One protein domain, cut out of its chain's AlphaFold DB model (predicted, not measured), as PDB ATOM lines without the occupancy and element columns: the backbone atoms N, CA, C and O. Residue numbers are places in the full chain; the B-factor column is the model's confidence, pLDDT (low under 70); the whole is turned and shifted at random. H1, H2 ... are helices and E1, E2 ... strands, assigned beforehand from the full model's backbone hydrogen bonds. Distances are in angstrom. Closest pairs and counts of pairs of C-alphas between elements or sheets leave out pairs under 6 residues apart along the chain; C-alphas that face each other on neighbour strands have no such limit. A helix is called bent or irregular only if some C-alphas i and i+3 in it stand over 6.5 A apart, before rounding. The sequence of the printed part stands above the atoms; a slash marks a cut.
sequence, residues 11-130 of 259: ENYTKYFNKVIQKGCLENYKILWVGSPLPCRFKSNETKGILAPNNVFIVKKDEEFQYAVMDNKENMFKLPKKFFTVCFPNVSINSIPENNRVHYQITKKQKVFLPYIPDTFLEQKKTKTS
ATOM      1  N   GLU A  11     -11.941 -15.395 -10.020       86.19
ATOM      2  CA  GLU A  11     -12.034 -13.956  -9.734       86.19
ATOM      3  C   GLU A  11     -12.358 -13.143 -10.990       86.19
ATOM      4  O   GLU A  11     -13.302 -12.350 -11.007       86.19
ATOM      5  N   ASN A  12     -11.628 -13.403 -12.078       85.75
ATOM      6  CA  ASN A  12     -11.863 -12.746 -13.358       85.75
ATOM      7  C   ASN A  12     -13.242 -13.106 -13.912       85.75
ATOM      8  O   ASN A  12     -13.949 -12.232 -14.417       85.75
ATOM      9  N   TYR A  13     -13.647 -14.376 -13.805       86.88
ATOM     10  CA  TYR A  13     -14.972 -14.806 -14.242       86.88
ATOM     11  C   TYR A  13     -16.079 -14.053 -13.504       86.88
ATOM     12  O   TYR A  13     -16.949 -13.485 -14.157       86.88
ATOM     13  N   THR A  14     -16.018 -13.958 -12.176       86.31
ATOM     14  CA  THR A  14     -17.011 -13.218 -11.381       86.31
ATOM     15  C   THR A  14     -17.047 -11.729 -11.741       86.31
ATOM     16  O   THR A  14     -18.118 -11.129 -11.764       86.31
ATOM     17  N   LYS A  15     -15.894 -11.128 -12.065       87.75
ATOM     18  CA  LYS A  15     -15.785  -9.694 -12.371       87.75
ATOM     19  C   LYS A  15     -16.270  -9.318 -13.776       87.75
ATOM     20  O   LYS A  15     -16.850  -8.245 -13.957       87.75
ATOM     21  N   TYR A  16     -15.994 -10.151 -14.781       87.56
ATOM     22  CA  TYR A  16     -16.167  -9.776 -16.191       87.56
ATOM     23  C   TYR A  16     -17.242 -10.565 -16.934       87.56
ATOM     24  O   TYR A  16     -17.743 -10.084 -17.950       87.56
ATOM     25  N   PHE A  17     -17.609 -11.760 -16.476       89.44
ATOM     26  CA  PHE A  17     -18.593 -12.575 -17.181       89.44
ATOM     27  C   PHE A  17     -19.953 -11.869 -17.253       89.44
ATOM     28  O   PHE A  17     -20.409 -11.276 -16.280       89.44
ATOM     29  N   ASN A  18     -20.609 -11.923 -18.416       88.38
ATOM     30  CA  ASN A  18     -21.872 -11.238 -18.711       88.38
ATOM     31  C   ASN A  18     -21.856  -9.702 -18.593       88.38
ATOM     32  O   ASN A  18     -22.903  -9.087 -18.800       88.38
ATOM     33  N   LYS A  19     -20.707  -9.069 -18.328       89.12
ATOM     34  CA  LYS A  19     -20.596  -7.610 -18.292       89.12
ATOM     35  C   LYS A  19     -20.694  -7.040 -19.708       89.12
ATOM     36  O   LYS A  19     -20.095  -7.572 -20.646       89.12
ATOM     37  N   VAL A  20     -21.456  -5.958 -19.849       90.12
ATOM     38  CA  VAL A  20     -21.546  -5.181 -21.091       90.12
ATOM     39  C   VAL A  20     -20.445  -4.129 -21.091       90.12
ATOM     40  O   VAL A  20     -20.229  -3.435 -20.094       90.12
ATOM     41  N   ILE A  21     -19.721  -4.031 -22.200       88.31
ATOM     42  CA  ILE A  21     -18.649  -3.053 -22.372       88.31
ATOM     43  C   ILE A  21     -19.275  -1.678 -22.621       88.31
ATOM     44  O   ILE A  21     -20.001  -1.490 -23.594       88.31
ATOM     45  N   GLN A  22     -18.974  -0.720 -21.745       82.06
ATOM     46  CA  GLN A  22     -19.560   0.627 -21.781       82.06
ATOM     47  C   GLN A  22     -18.764   1.631 -22.625       82.06
ATOM     48  O   GLN A  22     -19.263   2.711 -22.907       82.06
ATOM     49  N   LYS A  23     -17.499   1.340 -22.958       79.44
ATOM     50  CA  LYS A  23     -16.603   2.300 -23.620       79.44
ATOM     51  C   LYS A  23     -15.686   1.609 -24.627       79.44
ATOM     52  O   LYS A  23     -15.135   0.546 -24.339       79.44
ATOM     53  N   GLY A  24     -15.457   2.265 -25.766       79.38
ATOM     54  CA  GLY A  24     -14.438   1.900 -26.755       79.38
ATOM     55  C   GLY A  24     -14.987   1.256 -28.030       79.38
ATOM     56  O   GLY A  24     -16.174   1.290 -28.313       79.38
ATOM     57  N   CYS A  25     -14.099   0.643 -28.816       78.50
ATOM     58  CA  CYS A  25     -14.425   0.048 -30.124       78.50
ATOM     59  C   CYS A  25     -15.383  -1.162 -30.036       78.50
ATOM     60  O   CYS A  25     -15.947  -1.592 -31.036       78.50
ATOM     61  N   LEU A  26     -15.558  -1.720 -28.835       84.00
ATOM     62  CA  LEU A  26     -16.407  -2.881 -28.552       84.00
ATOM     63  C   LEU A  26     -17.578  -2.515 -27.629       84.00
ATOM     64  O   LEU A  26     -18.006  -3.329 -26.816       84.00
ATOM     65  N   GLU A  27     -18.078  -1.285 -27.725       85.44
ATOM     66  CA  GLU A  27     -19.236  -0.834 -26.953       85.44
ATOM     67  C   GLU A  27     -20.481  -1.691 -27.236       85.44
ATOM     68  O   GLU A  27     -20.728  -2.113 -28.369       85.44
ATOM     69  N   ASN A  28     -21.263  -1.961 -26.188       88.88
ATOM     70  CA  ASN A  28     -22.467  -2.800 -26.206       88.88
ATOM     71  C   ASN A  28     -22.228  -4.294 -26.475       88.88
ATOM     72  O   ASN A  28     -23.184  -5.063 -26.566       88.88
ATOM     73  N   TYR A  29     -20.974  -4.745 -26.544       91.69
ATOM     74  CA  TYR A  29     -20.685  -6.173 -26.568       91.69
ATOM     75  C   TYR A  29     -20.736  -6.762 -25.155       91.69
ATOM     76  O   TYR A  29     -20.262  -6.168 -24.182       91.69
ATOM     77  N   LYS A  30     -21.277  -7.976 -25.056       92.94
ATOM     78  CA  LYS A  30     -21.347  -8.764 -23.828       92.94
ATOM     79  C   LYS A  30     -20.198  -9.762 -23.768       92.94
ATOM     80  O   LYS A  30     -19.972 -10.511 -24.717       92.94
ATOM     81  N   ILE A  31     -19.489  -9.808 -22.646       91.88
ATOM     82  CA  ILE A  31     -18.378 -10.748 -22.451       91.88
ATOM     83  C   ILE A  31     -18.936 -12.145 -22.151       91.88
ATOM     84  O   ILE A  31     -19.670 -12.335 -21.180       91.88
ATOM     85  N   LEU A  32     -18.569 -13.126 -22.977       90.38
ATOM     86  CA  LEU A  32     -18.964 -14.529 -22.817       90.38
ATOM     87  C   LEU A  32     -17.803 -15.424 -22.390       90.38
ATOM     88  O   LEU A  32     -17.995 -16.333 -21.588       90.38
ATOM     89  N   TRP A  33     -16.608 -15.166 -22.921       90.31
ATOM     90  CA  TRP A  33     -15.383 -15.828 -22.486       90.31
ATOM     91  C   TRP A  33     -14.468 -14.814 -21.827       90.31
ATOM     92  O   TRP A  33     -14.199 -13.749 -22.391       90.31
ATOM     93  N   VAL A  34     -13.990 -15.172 -20.645       91.00
ATOM     94  CA  VAL A  34     -13.153 -14.308 -19.827       91.00
ATOM     95  C   VAL A  34     -11.708 -14.764 -19.952       91.00
ATOM     96  O   VAL A  34     -11.414 -15.939 -19.739       91.00
ATOM     97  N   GLY A  35     -10.833 -13.824 -20.299       90.44
ATOM     98  CA  GLY A  35      -9.387 -13.977 -20.205       90.44
ATOM     99  C   GLY A  35      -8.818 -13.193 -19.021       90.44
ATOM    100  O   GLY A  35      -9.546 -12.575 -18.242       90.44
ATOM    101  N   SER A  36      -7.496 -13.187 -18.912       90.38
ATOM    102  CA  SER A  36      -6.754 -12.362 -17.961       90.38
ATOM    103  C   SER A  36      -6.332 -11.036 -18.604       90.38
ATOM    104  O   SER A  36      -5.835 -11.043 -19.736       90.38
ATOM    105  N   PRO A  37      -6.475  -9.895 -17.908       90.56
ATOM    106  CA  PRO A  37      -5.994  -8.613 -18.414       90.56
ATOM    107  C   PRO A  37      -4.476  -8.638 -18.632       90.56
ATOM    108  O   PRO A  37      -3.747  -9.390 -17.978       90.56
ATOM    109  N   LEU A  38      -3.998  -7.833 -19.578       87.75
ATOM    110  CA  LEU A  38      -2.571  -7.664 -19.817       87.75
ATOM    111  C   LEU A  38      -1.931  -6.813 -18.709       87.75
ATOM    112  O   LEU A  38      -2.526  -5.822 -18.281       87.75
ATOM    113  N   PRO A  39      -0.688  -7.124 -18.298       85.44
ATOM    114  CA  PRO A  39       0.065  -6.278 -17.371       85.44
ATOM    115  C   PRO A  39       0.526  -4.964 -18.029       85.44
ATOM    116  O   PRO A  39       0.761  -3.964 -17.349       85.44
ATOM    117  N   CYS A  40       0.636  -4.946 -19.360       81.25
ATOM    118  CA  CYS A  40       1.111  -3.818 -20.153       81.25
ATOM    119  C   CYS A  40      -0.027  -3.127 -20.924       81.25
ATOM    120  O   CYS A  40      -1.173  -3.574 -20.924       81.25
ATOM    121  N   ARG A  41       0.302  -2.014 -21.591       82.81
ATOM    122  CA  ARG A  41      -0.600  -1.301 -22.506       82.81
ATOM    123  C   ARG A  41      -0.540  -1.924 -23.905       82.81
ATOM    124  O   ARG A  41       0.546  -2.090 -24.436       82.81
ATOM    125  N   PHE A  42      -1.671  -2.120 -24.572       77.50
ATOM    126  CA  PHE A  42      -1.815  -2.911 -25.799       77.50
ATOM    127  C   PHE A  42      -1.065  -2.317 -26.996       77.50
ATOM    128  O   PHE A  42      -0.699  -3.009 -27.945       77.50
ATOM    129  N   LYS A  43      -0.839  -0.998 -26.969       73.81
ATOM    130  CA  LYS A  43      -0.060  -0.279 -27.986       73.81
ATOM    131  C   LYS A  43       1.457  -0.327 -27.746       73.81
ATOM    132  O   LYS A  43       2.188   0.209 -28.571       73.81
ATOM    133  N   SER A  44       1.939  -0.917 -26.651       73.44
ATOM    134  CA  SER A  44       3.378  -1.039 -26.395       73.44
ATOM    135  C   SER A  44       3.998  -2.156 -27.241       73.44
ATOM    136  O   SER A  44       3.353  -3.162 -27.550       73.44
ATOM    137  N   ASN A  45       5.278  -1.999 -27.596       67.94
ATOM    138  CA  ASN A  45       6.033  -3.003 -28.355       67.94
ATOM    139  C   ASN A  45       6.173  -4.341 -27.604       67.94
ATOM    140  O   ASN A  45       6.258  -5.396 -28.234       67.94
ATOM    141  N   GLU A  46       6.108  -4.303 -26.274       72.69
ATOM    142  CA  GLU A  46       6.200  -5.456 -25.368       72.69
ATOM    143  C   GLU A  46       4.999  -6.408 -25.477       72.69
ATOM    144  O   GLU A  46       5.112  -7.600 -25.193       72.69
ATOM    145  N   THR A  47       3.858  -5.920 -25.981       73.25
ATOM    146  CA  THR A  47       2.619  -6.705 -26.109       73.25
ATOM    147  C   THR A  47       2.816  -7.980 -26.941       73.25
ATOM    148  O   THR A  47       2.149  -8.984 -26.702       73.25
ATOM    149  N   LYS A  48       3.753  -7.981 -27.903       73.19
ATOM    150  CA  LYS A  48       4.016  -9.147 -28.764       73.19
ATOM    151  C   LYS A  48       4.559 -10.363 -28.004       73.19
ATOM    152  O   LYS A  48       4.299 -11.477 -28.446       73.19
ATOM    153  N   GLY A  49       5.311 -10.153 -26.922       76.31
ATOM    154  CA  GLY A  49       5.904 -11.233 -26.122       76.31
ATOM    155  C   GLY A  49       5.019 -11.695 -24.964       76.31
ATOM    156  O   GLY A  49       5.168 -12.815 -24.491       76.31
ATOM    157  N   ILE A  50       4.090 -10.844 -24.524       83.75
ATOM    158  CA  ILE A  50       3.251 -11.086 -23.342       83.75
ATOM    159  C   ILE A  50       1.903 -11.712 -23.723       83.75
ATOM    160  O   ILE A  50       1.303 -12.432 -22.926       83.75
ATOM    161  N   LEU A  51       1.405 -11.440 -24.932       87.19
ATOM    162  CA  LEU A  51       0.087 -11.897 -25.356       87.19
ATOM    163  C   LEU A  51       0.042 -13.424 -25.501       87.19
ATOM    164  O   LEU A  51       0.638 -13.993 -26.413       87.19
ATOM    165  N   ALA A  52      -0.739 -14.069 -24.639       88.25
ATOM    166  CA  ALA A  52      -0.944 -15.511 -24.625       88.25
ATOM    167  C   ALA A  52      -2.432 -15.868 -24.835       88.25
ATOM    168  O   ALA A  52      -3.305 -14.998 -24.730       88.25
ATOM    169  N   PRO A  53      -2.767 -17.152 -25.075       88.44
ATOM    170  CA  PRO A  53      -4.158 -17.622 -25.112       88.44
ATOM    171  C   PRO A  53      -4.959 -17.260 -23.849       88.44
ATOM    172  O   PRO A  53      -6.163 -17.028 -23.926       88.44
ATOM    173  N   ASN A  54      -4.281 -17.138 -22.700       90.81
ATOM    174  CA  ASN A  54      -4.860 -16.713 -21.421       90.81
ATOM    175  C   ASN A  54      -5.485 -15.312 -21.469       90.81
ATOM    176  O   ASN A  54      -6.387 -15.031 -20.689       90.81
ATOM    177  N   ASN A  55      -5.012 -14.421 -22.343       91.00
ATOM    178  CA  ASN A  55      -5.406 -13.009 -22.340       91.00
ATOM    179  C   ASN A  55      -6.591 -12.691 -23.258       91.00
ATOM    180  O   ASN A  55      -6.976 -11.531 -23.408       91.00
ATOM    181  N   VAL A  56      -7.144 -13.709 -23.915       92.19
ATOM    182  CA  VAL A  56      -8.183 -13.536 -24.928       92.19
ATOM    183  C   VAL A  56      -9.554 -13.511 -24.274       92.19
ATOM    184  O   VAL A  56      -9.940 -14.441 -23.573       92.19
ATOM    185  N   PHE A  57     -10.321 -12.475 -24.584       92.88
ATOM    186  CA  PHE A  57     -11.738 -12.365 -24.264       92.88
ATOM    187  C   PHE A  57     -12.562 -12.642 -25.522       92.88
ATOM    188  O   PHE A  57     -12.190 -12.215 -26.619       92.88
ATOM    189  N   ILE A  58     -13.698 -13.321 -25.367       93.25
ATOM    190  CA  ILE A  58     -14.691 -13.463 -26.440       93.25
ATOM    191  C   ILE A  58     -15.908 -12.654 -26.048       93.25
ATOM    192  O   ILE A  58     -16.504 -12.865 -24.987       93.25
ATOM    193  N   VAL A  59     -16.270 -11.738 -26.932       93.31
ATOM    194  CA  VAL A  59     -17.379 -10.821 -26.747       93.31
ATOM    195  C   VAL A  59     -18.411 -11.048 -27.844       93.31
ATOM    196  O   VAL A  59     -18.058 -11.359 -28.982       93.31
ATOM    197  N   LYS A  60     -19.690 -10.927 -27.499       92.94
ATOM    198  CA  LYS A  60     -20.813 -11.160 -28.408       92.94
ATOM    199  C   LYS A  60     -21.726  -9.943 -28.440       92.94
ATOM    200  O   LYS A  60     -22.060  -9.402 -27.386       92.94
ATOM    201  N   LYS A  61     -22.154  -9.563 -29.638       91.19
ATOM    202  CA  LYS A  61     -23.241  -8.612 -29.875       91.19
ATOM    203  C   LYS A  61     -24.159  -9.231 -30.918       91.19
ATOM    204  O   LYS A  61     -23.681  -9.610 -31.981       91.19
ATOM    205  N   ASP A  62     -25.430  -9.397 -30.574       87.62
ATOM    206  CA  ASP A  62     -26.445 -10.031 -31.425       87.62
ATOM    207  C   ASP A  62     -26.025 -11.430 -31.910       87.62
ATOM    208  O   ASP A  62     -26.055 -12.375 -31.120       87.62
ATOM    209  N   GLU A  63     -25.575 -11.578 -33.155       85.81
ATOM    210  CA  GLU A  63     -25.049 -12.837 -33.709       85.81
ATOM    211  C   GLU A  63     -23.536 -12.817 -33.974       85.81
ATOM    212  O   GLU A  63     -22.933 -13.852 -34.266       85.81
ATOM    213  N   GLU A  64     -22.889 -11.666 -33.801       88.81
ATOM    214  CA  GLU A  64     -21.471 -11.497 -34.077       88.81
ATOM    215  C   GLU A  64     -20.604 -11.788 -32.853       88.81
ATOM    216  O   GLU A  64     -20.791 -11.231 -31.764       88.81
ATOM    217  N   PHE A  65     -19.575 -12.610 -33.062       91.12
ATOM    218  CA  PHE A  65     -18.530 -12.858 -32.078       91.12
ATOM    219  C   PHE A  65     -17.258 -12.105 -32.453       91.12
ATOM    220  O   PHE A  65     -16.734 -12.234 -33.560       91.12
ATOM    221  N   GLN A  66     -16.719 -11.352 -31.499       91.19
ATOM    222  CA  GLN A  66     -15.430 -10.692 -31.636       91.19
ATOM    223  C   GLN A  66     -14.468 -11.137 -30.537       91.19
ATOM    224  O   GLN A  66     -14.857 -11.537 -29.441       91.19
ATOM    225  N   TYR A  67     -13.184 -11.065 -30.865       92.56
ATOM    226  CA  TYR A  67     -12.094 -11.414 -29.967       92.56
ATOM    227  C   TYR A  67     -11.443 -10.130 -29.497       92.56
ATOM    228  O   TYR A  67     -11.161  -9.240 -30.306       92.56
ATOM    229  N   ALA A  68     -11.216 -10.038 -28.198       92.06
ATOM    230  CA  ALA A  68     -10.746  -8.835 -27.547       92.06
ATOM    231  C   ALA A  68      -9.616  -9.137 -26.567       92.06
ATOM    232  O   ALA A  68      -9.426 -10.275 -26.139       92.06
ATOM    233  N   VAL A  69      -8.873  -8.096 -26.222       91.56
ATOM    234  CA  VAL A  69      -7.836  -8.112 -25.195       91.56
ATOM    235  C   VAL A  69      -8.062  -6.915 -24.288       91.56
ATOM    236  O   VAL A  69      -8.396  -5.828 -24.767       91.56
ATOM    237  N   MET A  70      -7.893  -7.125 -22.987       89.19
ATOM    238  CA  MET A  70      -8.030  -6.078 -21.984       89.19
ATOM    239  C   MET A  70      -6.655  -5.563 -21.563       89.19
ATOM    240  O   MET A  70      -5.761  -6.355 -21.267       89.19
ATOM    241  N   ASP A  71      -6.512  -4.244 -21.508       88.38
ATOM    242  CA  ASP A  71      -5.326  -3.572 -20.977       88.38
ATOM    243  C   ASP A  71      -5.304  -3.493 -19.451       88.38
ATOM    244  O   ASP A  71      -6.336  -3.631 -18.798       88.38
ATOM    245  N   ASN A  72      -4.152  -3.116 -18.891       86.00
ATOM    246  CA  ASN A  72      -4.008  -2.804 -17.462       86.00
ATOM    247  C   ASN A  72      -5.004  -1.717 -16.981       86.00
ATOM    248  O   ASN A  72      -5.493  -1.744 -15.861       86.00
ATOM    249  N   LYS A  73      -5.399  -0.785 -17.863       84.44
ATOM    250  CA  LYS A  73      -6.420   0.246 -17.573       84.44
ATOM    251  C   LYS A  73      -7.868  -0.217 -17.807       84.44
ATOM    252  O   LYS A  73      -8.736   0.623 -18.016       84.44
ATOM    253  N   GLU A  74      -8.108  -1.525 -17.889       82.56
ATOM    254  CA  GLU A  74      -9.412  -2.146 -18.185       82.56
ATOM    255  C   GLU A  74     -10.057  -1.721 -19.519       82.56
ATOM    256  O   GLU A  74     -11.243  -1.947 -19.764       82.56
ATOM    257  N   ASN A  75      -9.274  -1.138 -20.428       86.56
ATOM    258  CA  ASN A  75      -9.748  -0.790 -21.763       86.56
ATOM    259  C   ASN A  75      -9.731  -2.028 -22.662       86.56
ATOM    260  O   ASN A  75      -8.724  -2.734 -22.737       86.56
ATOM    261  N   MET A  76     -10.835  -2.266 -23.369       88.56
ATOM    262  CA  MET A  76     -10.978  -3.391 -24.292       88.56
ATOM    263  C   MET A  76     -10.569  -2.995 -25.711       88.56
ATOM    264  O   MET A  76     -11.091  -2.037 -26.286       88.56
ATOM    265  N   PHE A  77      -9.672  -3.778 -26.303       89.12
ATOM    266  CA  PHE A  77      -9.222  -3.619 -27.681       89.12
ATOM    267  C   PHE A  77      -9.566  -4.857 -28.502       89.12
ATOM    268  O   PHE A  77      -9.454  -5.983 -28.028       89.12
ATOM    269  N   LYS A  78      -9.946  -4.659 -29.767       90.75
ATOM    270  CA  LYS A  78     -10.159  -5.757 -30.714       90.75
ATOM    271  C   LYS A  78      -8.837  -6.458 -31.008       90.75
ATOM    272  O   LYS A  78      -7.867  -5.794 -31.367       90.75
ATOM    273  N   LEU A  79      -8.823  -7.786 -30.909       90.25
ATOM    274  CA  LEU A  79      -7.658  -8.621 -31.179       90.25
ATOM    275  C   LEU A  79      -7.286  -8.548 -32.677       90.25
ATOM    276  O   LEU A  79      -8.063  -8.985 -33.532       90.25
ATOM    277  N   PRO A  80      -6.104  -8.017 -33.029       88.62
ATOM    278  CA  PRO A  80      -5.629  -7.966 -34.403       88.62
ATOM    279  C   PRO A  80      -5.355  -9.360 -34.977       88.62
ATOM    280  O   PRO A  80      -4.778 -10.217 -34.308       88.62
ATOM    281  N   LYS A  81      -5.638  -9.541 -36.276       86.50
ATOM    282  CA  LYS A  81      -5.469 -10.823 -36.991       86.50
ATOM    283  C   LYS A  81      -4.053 -11.414 -36.887       86.50
ATOM    284  O   LYS A  81      -3.898 -12.629 -36.875       86.50
ATOM    285  N   LYS A  82      -3.025 -10.563 -36.768       85.38
ATOM    286  CA  LYS A  82      -1.610 -10.969 -36.637       85.38
ATOM    287  C   LYS A  82      -1.322 -11.831 -35.401       85.38
ATOM    288  O   LYS A  82      -0.336 -12.553 -35.393       85.38
ATOM    289  N   PHE A  83      -2.172 -11.759 -34.376       86.56
ATOM    290  CA  PHE A  83      -1.987 -12.484 -33.123       86.56
ATOM    291  C   PHE A  83      -2.827 -13.760 -33.016       86.56
ATOM    292  O   PHE A  83      -2.674 -14.505 -32.054       86.56
ATOM    293  N   PHE A  84      -3.676 -14.073 -34.001       88.44
ATOM    294  CA  PHE A  84      -4.512 -15.277 -33.942       88.44
ATOM    295  C   PHE A  84      -3.696 -16.569 -33.885       88.44
ATOM    296  O   PHE A  84      -4.085 -17.501 -33.192       88.44
ATOM    297  N   THR A  85      -2.537 -16.621 -34.540       86.38
ATOM    298  CA  THR A  85      -1.636 -17.779 -34.458       86.38
ATOM    299  C   THR A  85      -1.027 -17.968 -33.071       86.38
ATOM    300  O   THR A  85      -0.767 -19.102 -32.688       86.38
ATOM    301  N   VAL A  86      -0.820 -16.880 -32.323       88.00
ATOM    302  CA  VAL A  86      -0.260 -16.906 -30.961       88.00
ATOM    303  C   VAL A  86      -1.342 -17.271 -29.943       88.00
ATOM    304  O   VAL A  86      -1.124 -18.092 -29.060       88.00
ATOM    305  N   CYS A  87      -2.534 -16.696 -30.101       86.56
ATOM    306  CA  CYS A  87      -3.676 -16.917 -29.216       86.56
ATOM    307  C   CYS A  87      -4.360 -18.281 -29.409       86.56
ATOM    308  O   CYS A  87      -4.987 -18.775 -28.478       86.56
ATOM    309  N   PHE A  88      -4.252 -18.884 -30.597       88.00
ATOM    310  CA  PHE A  88      -4.836 -20.189 -30.927       88.00
ATOM    311  C   PHE A  88      -3.754 -21.143 -31.466       88.00
ATOM    312  O   PHE A  88      -3.754 -21.470 -32.665       88.00
ATOM    313  N   PRO A  89      -2.810 -21.581 -30.611       83.44
ATOM    314  CA  PRO A  89      -1.722 -22.457 -31.026       83.44
ATOM    315  C   PRO A  89      -2.243 -23.851 -31.397       83.44
ATOM    316  O   PRO A  89      -3.235 -24.332 -30.856       83.44
ATOM    317  N   ASN A  90      -1.555 -24.515 -32.329       80.12
ATOM    318  CA  ASN A  90      -1.725 -25.939 -32.661       80.12
ATOM    319  C   ASN A  90      -3.125 -26.400 -33.096       80.12
ATOM    320  O   ASN A  90      -3.396 -27.598 -33.136       80.12
ATOM    321  N   VAL A  91      -4.020 -25.488 -33.479       82.88
ATOM    322  CA  VAL A  91      -5.344 -25.913 -33.928       82.88
ATOM    323  C   VAL A  91      -5.273 -26.477 -35.352       82.88
ATOM    324  O   VAL A  91      -4.999 -25.744 -36.303       82.88
ATOM    325  N   SER A  92      -5.512 -27.772 -35.531       80.81
ATOM    326  CA  SER A  92      -5.595 -28.395 -36.862       80.81
ATOM    327  C   SER A  92      -6.961 -28.125 -37.508       80.81
ATOM    328  O   SER A  92      -7.921 -27.868 -36.791       80.81
ATOM    329  N   ILE A  93      -7.082 -28.181 -38.842       82.06
ATOM    330  CA  ILE A  93      -8.396 -28.044 -39.511       82.06
ATOM    331  C   ILE A  93      -9.344 -29.193 -39.116       82.06
ATOM    332  O   ILE A  93     -10.530 -28.965 -38.914       82.06
ATOM    333  N   ASN A  94      -8.798 -30.395 -38.912       82.00
ATOM    334  CA  ASN A  94      -9.553 -31.602 -38.561       82.00
ATOM    335  C   ASN A  94     -10.068 -31.591 -37.115       82.00
ATOM    336  O   ASN A  94     -11.018 -32.291 -36.794       82.00
ATOM    337  N   SER A  95      -9.439 -30.815 -36.227       82.50
ATOM    338  CA  SER A  95      -9.882 -30.672 -34.835       82.50
ATOM    339  C   SER A  95     -10.983 -29.625 -34.660       82.50
ATOM    340  O   SER A  95     -11.449 -29.421 -33.541       82.50
ATOM    341  N   ILE A  96     -11.369 -28.923 -35.730       84.62
ATOM    342  CA  ILE A  96     -12.421 -27.907 -35.684       84.62
ATOM    343  C   ILE A  96     -13.774 -28.620 -35.800       84.62
ATOM    344  O   ILE A  96     -13.974 -29.364 -36.757       84.62
ATOM    345  N   PRO A  97     -14.702 -28.399 -34.858       84.06
ATOM    346  CA  PRO A  97     -16.042 -28.967 -34.931       84.06
ATOM    347  C   PRO A  97     -16.824 -28.394 -36.116       84.06
ATOM    348  O   PRO A  97     -16.540 -27.291 -36.601       84.06
ATOM    349  N   GLU A  98     -17.848 -29.124 -36.547       80.38
ATOM    350  CA  GLU A  98     -18.761 -28.670 -37.592       80.38
ATOM    351  C   GLU A  98     -19.352 -27.297 -37.236       80.38
ATOM    352  O   GLU A  98     -19.632 -26.984 -36.076       80.38
ATOM    353  N   ASN A  99     -19.451 -26.424 -38.240       83.19
ATOM    354  CA  ASN A  99     -19.854 -25.020 -38.101       83.19
ATOM    355  C   ASN A  99     -18.979 -24.151 -37.180       83.19
ATOM    356  O   ASN A  99     -19.336 -23.004 -36.926       83.19
ATOM    357  N   ASN A 100     -17.809 -24.625 -36.726       86.50
ATOM    358  CA  ASN A 100     -16.893 -23.859 -35.870       86.50
ATOM    359  C   ASN A 100     -17.570 -23.370 -34.574       86.50
ATOM    360  O   ASN A 100     -17.325 -22.253 -34.110       86.50
ATOM    361  N   ARG A 101     -18.451 -24.187 -33.987       86.62
ATOM    362  CA  ARG A 101     -19.159 -23.860 -32.744       86.62
ATOM    363  C   ARG A 101     -19.038 -24.981 -31.717       86.62
ATOM    364  O   ARG A 101     -18.996 -26.156 -32.062       86.62
ATOM    365  N   VAL A 102     -18.978 -24.597 -30.443       86.88
ATOM    366  CA  VAL A 102     -18.921 -25.511 -29.296       86.88
ATOM    367  C   VAL A 102     -19.846 -25.015 -28.194       86.88
ATOM    368  O   VAL A 102     -19.876 -23.827 -27.869       86.88
ATOM    369  N   HIS A 103     -20.565 -25.949 -27.573       85.50
ATOM    370  CA  HIS A 103     -21.241 -25.699 -26.307       85.50
ATOM    371  C   HIS A 103     -20.227 -25.782 -25.169       85.50
ATOM    372  O   HIS A 103     -19.708 -26.854 -24.861       85.50
ATOM    373  N   TYR A 104     -19.955 -24.648 -24.534       82.81
ATOM    374  CA  TYR A 104     -19.107 -24.582 -23.356       82.81
ATOM    375  C   TYR A 104     -19.968 -24.481 -22.098       82.81
ATOM    376  O   TYR A 104     -20.798 -23.581 -21.958       82.81
ATOM    377  N   GLN A 105     -19.781 -25.419 -21.173       83.56
ATOM    378  CA  GLN A 105     -20.469 -25.417 -19.889       83.56
ATOM    379  C   GLN A 105     -19.582 -24.747 -18.840       83.56
ATOM    380  O   GLN A 105     -18.558 -25.301 -18.448       83.56
ATOM    381  N   ILE A 106     -19.978 -23.550 -18.401       76.81
ATOM    382  CA  ILE A 106     -19.254 -22.778 -17.378       76.81
ATOM    383  C   ILE A 106     -19.612 -23.314 -15.990       76.81
ATOM    384  O   ILE A 106     -18.742 -23.620 -15.183       76.81
ATOM    385  N   THR A 107     -20.911 -23.504 -15.754       78.88
ATOM    386  CA  THR A 107     -21.479 -23.977 -14.484       78.88
ATOM    387  C   THR A 107     -22.477 -25.093 -14.775       78.88
ATOM    388  O   THR A 107     -22.985 -25.203 -15.892       78.88
ATOM    389  N   LYS A 108     -22.860 -25.895 -13.771       76.88
ATOM    390  CA  LYS A 108     -23.895 -26.941 -13.918       76.88
ATOM    391  C   LYS A 108     -25.175 -26.437 -14.611       76.88
ATOM    392  O   LYS A 108     -25.745 -27.164 -15.413       76.88
ATOM    393  N   LYS A 109     -25.569 -25.182 -14.363       77.50
ATOM    394  CA  LYS A 109     -26.777 -24.551 -14.928       77.50
ATOM    395  C   LYS A 109     -26.537 -23.685 -16.173       77.50
ATOM    396  O   LYS A 109     -27.496 -23.341 -16.849       77.50
ATOM    397  N   GLN A 110     -25.294 -23.302 -16.476       78.38
ATOM    398  CA  GLN A 110     -24.997 -22.310 -17.515       78.38
ATOM    399  C   GLN A 110     -24.182 -22.928 -18.647       78.38
ATOM    400  O   GLN A 110     -23.019 -23.302 -18.470       78.38
ATOM    401  N   LYS A 111     -24.810 -22.998 -19.822       84.00
ATOM    402  CA  LYS A 111     -24.191 -23.399 -21.084       84.00
ATOM    403  C   LYS A 111     -24.165 -22.192 -22.010       84.00
ATOM    404  O   LYS A 111     -25.174 -21.513 -22.169       84.00
ATOM    405  N   VAL A 112     -23.012 -21.931 -22.607       84.62
ATOM    406  CA  VAL A 112     -22.803 -20.827 -23.542       84.62
ATOM    407  C   VAL A 112     -22.351 -21.404 -24.874       84.62
ATOM    408  O   VAL A 112     -21.594 -22.373 -24.923       84.62
ATOM    409  N   PHE A 113     -22.839 -20.819 -25.960       87.31
ATOM    410  CA  PHE A 113     -22.430 -21.183 -27.307       87.31
ATOM    411  C   PHE A 113     -21.285 -20.279 -27.746       87.31
ATOM    412  O   PHE A 113     -21.445 -19.056 -27.771       87.31
ATOM    413  N   LEU A 114     -20.133 -20.874 -28.050       87.38
ATOM    414  CA  LEU A 114     -18.926 -20.139 -28.407       87.38
ATOM    415  C   LEU A 114     -18.358 -20.622 -29.742       87.38
ATOM    416  O   LEU A 114     -18.388 -21.823 -30.030       87.38
ATOM    417  N   PRO A 115     -17.786 -19.713 -30.544       88.69
ATOM    418  CA  PRO A 115     -16.960 -20.105 -31.671       88.69
ATOM    419  C   PRO A 115     -15.710 -20.848 -31.182       88.69
ATOM    420  O   PRO A 115     -15.097 -20.454 -30.186       88.69
ATOM    421  N   TYR A 116     -15.319 -21.921 -31.874       86.69
ATOM    422  CA  TYR A 116     -14.092 -22.658 -31.540       86.69
ATOM    423  C   TYR A 116     -12.851 -21.812 -31.851       86.69
ATOM    424  O   TYR A 116     -11.901 -21.765 -31.075       86.69
ATOM    425  N   ILE A 117     -12.887 -21.086 -32.965       88.56
ATOM    426  CA  ILE A 117     -11.822 -20.231 -33.493       88.56
ATOM    427  C   ILE A 117     -12.453 -18.983 -34.142       88.56
ATOM    428  O   ILE A 117     -13.598 -19.074 -34.581       88.56
ATOM    429  N   PRO A 118     -11.750 -17.840 -34.289       88.81
ATOM    430  CA  PRO A 118     -12.254 -16.739 -35.109       88.81
ATOM    431  C   PRO A 118     -12.620 -17.166 -36.537       88.81
ATOM    432  O   PRO A 118     -11.800 -17.772 -37.227       88.81
ATOM    433  N   ASP A 119     -13.805 -16.786 -37.022       87.38
ATOM    434  CA  ASP A 119     -14.284 -17.172 -38.364       87.38
ATOM    435  C   ASP A 119     -13.306 -16.709 -39.467       87.38
ATOM    436  O   ASP A 119     -12.906 -17.484 -40.334       87.38
ATOM    437  N   THR A 120     -12.751 -15.499 -39.334       86.19
ATOM    438  CA  THR A 120     -11.688 -15.005 -40.235       86.19
ATOM    439  C   THR A 120     -10.394 -15.837 -40.203       86.19
ATOM    440  O   THR A 120      -9.658 -15.868 -41.188       86.19
ATOM    441  N   PHE A 121     -10.079 -16.516 -39.094       86.25
ATOM    442  CA  PHE A 121      -8.923 -17.420 -39.010       86.25
ATOM    443  C   PHE A 121      -9.239 -18.794 -39.611       86.25
ATOM    444  O   PHE A 121      -8.363 -19.411 -40.224       86.25
ATOM    445  N   LEU A 122     -10.488 -19.256 -39.490       85.94
ATOM    446  CA  LEU A 122     -10.973 -20.466 -40.153       85.94
ATOM    447  C   LEU A 122     -10.877 -20.330 -41.676       85.94
ATOM    448  O   LEU A 122     -10.333 -21.219 -42.329       85.94
ATOM    449  N   GLU A 123     -11.350 -19.212 -42.231       86.06
ATOM    450  CA  GLU A 123     -11.246 -18.906 -43.663       86.06
ATOM    451  C   GLU A 123      -9.793 -18.948 -44.136       86.06
ATOM    452  O   GLU A 123      -9.464 -19.674 -45.072       86.06
ATOM    453  N   GLN A 124      -8.887 -18.265 -43.427       84.00
ATOM    454  CA  GLN A 124      -7.458 -18.278 -43.752       84.00
ATOM    455  C   GLN A 124      -6.864 -19.687 -43.742       84.00
ATOM    456  O   GLN A 124      -6.038 -20.010 -44.602       84.00
ATOM    457  N   LYS A 125      -7.258 -20.534 -42.782       82.12
ATOM    458  CA  LYS A 125      -6.809 -21.928 -42.738       82.12
ATOM    459  C   LYS A 125      -7.348 -22.725 -43.915       82.12
ATOM    460  O   LYS A 125      -6.540 -23.366 -44.576       82.12
ATOM    461  N   LYS A 126      -8.644 -22.611 -44.226       82.81
ATOM    462  CA  LYS A 126      -9.270 -23.256 -45.393       82.81
ATOM    463  C   LYS A 126      -8.582 -22.852 -46.698       82.81
ATOM    464  O   LYS A 126      -8.251 -23.714 -47.505       82.81
ATOM    465  N   THR A 127      -8.288 -21.565 -46.892       80.81
ATOM    466  CA  THR A 127      -7.577 -21.091 -48.090       80.81
ATOM    467  C   THR A 127      -6.148 -21.635 -48.159       80.81
ATOM    468  O   THR A 127      -5.690 -22.012 -49.235       80.81
ATOM    469  N   LYS A 128      -5.425 -21.705 -47.032       72.88
ATOM    470  CA  LYS A 128      -4.052 -22.237 -47.001       72.88
ATOM    471  C   LYS A 128      -3.986 -23.738 -47.288       72.88
ATOM    472  O   LYS A 128      -3.067 -24.147 -47.987       72.88
ATOM    473  N   THR A 129      -4.933 -24.540 -46.800       62.50
ATOM    474  CA  THR A 129      -5.008 -25.977 -47.128       62.50
ATOM    475  C   THR A 129      -5.552 -26.240 -48.531       62.50
ATOM    476  O   THR A 129      -5.151 -27.216 -49.154       62.50
ATOM    477  N   SER A 130      -6.418 -25.369 -49.057       60.06
ATOM    478  CA  SER A 130      -6.981 -25.491 -50.411       60.06
ATOM    479  C   SER A 130      -6.003 -25.096 -51.525       60.06
ATOM    480  O   SER A 130      -6.171 -25.524 -52.668       60.06
TER     481      SER A 130
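What this domain is: This is residues 11 to 130 of the 259 residues of an uncharacterized protein of Verrucomicrobiales bacterium (UniProt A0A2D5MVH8). A strongly twisted sheet of four strands, E1 to E4, makes the middle of the domain, and a separate two-stranded hairpin, E5 and E6, lies near it with E6 as the nearer strand. Three short helices and one longer one lie round these two sheets: H1 only grazes the four-stranded sheet, H2 lies far out between the long link from E1 and the tight link to E2, H3 follows E4, and H4 is at the far end after E6. The printed part has 120 residues with four named helices and six named strands, in the order H1 E1 H2 E2 E3 E4 H3 E5 E6 H4; the larger sheet has the order E1, E2, E3, E4, and both sheets are antiparallel. The class is mixed, helices and strands. The whole is compact, with a radius of gyration of the C-alphas of 14.5 A and spans of 41 by 41 by 23 A.

Where its parts are: H1 is residues 11 to 16, beginning at C-alpha 11 at (-12.034, -13.956, -9.734), 8.7 A from first to last C-alpha. E1 is residues 30 to 33, 9.3 A, and H2 is residues 47 to 50, 5.2 A. E2, residues 56 to 61, is 16.6 A long, and E3, residues 64 to 70, is 18.9 A long, from C-alpha 64 at (-21.471, -11.497, -34.077). E4 is residues 76 to 78, 6.9 A. H3 is residues 81 to 87, 10.0 A; it is irregular, with C-alphas 82 and 85 at 7.2 A from each other. E5, residues 101 to 107, is 18.4 A long, and E6, residues 110 to 115, is 16.4 A. H4, residues 119 to 130, is 16.4 A long and ends at C-alpha 130 at (-6.981, -25.491, -50.411).

How they stand to each other: In the larger sheet E1 and E4 are the edge strands. H1 is on this sheet but only grazes it, with its residues 13 to 16; the closest C-alphas of H1 and E1 are those of Tyr 16 and Ile 31, 6.7 A apart. E1 and E2 are antiparallel at 141 degrees, with N 30 and O 60 at 2.8 A, within hydrogen-bond range. E2, E3 and E4 form a meander, each strand the antiparallel neighbour of the one before. In the hairpin of E2 and E3, N 57 and O 68 are 2.8 A apart; in that of E3 and E4, N 69 and O 77 are 2.8 A apart. H2 is not on the sheet. H3 is not on it either, but only just, with 4 pairs of C-alphas within 10 A. In the hairpin of E5 and E6, at 151 degrees, N 104 and O 112 are 2.8 A apart. The closest C-alphas of E1 and E6 are those of Leu 32 and Val 112, 7.4 A apart. H3 and H4 are close but not clearly touching, about perpendicular at 87 degrees, with the C-alphas of Phe 84 and Phe 121 closest at 7.1 A. Among the pairs that are apart are H1 and H4. Every O i to N i+4 pair is within hydrogen-bond range in H1 and H4; H3 has 1 of 3, beside 2 of 4 O i to N i+3 pairs, and H2 is too short for an i+4 pair.

The domain as a whole: The two C-alphas farthest apart in the domain are those of Glu 11 and Ser 130, 42.6 A. The printed part has no cut. The links H1 to E1, E1 to H2 and H3 to E5 are long, with 13 residues each; the other links are tight. Mean pLDDT of the printed part is 85.1, and residues 45, 129 and 130 are under 70.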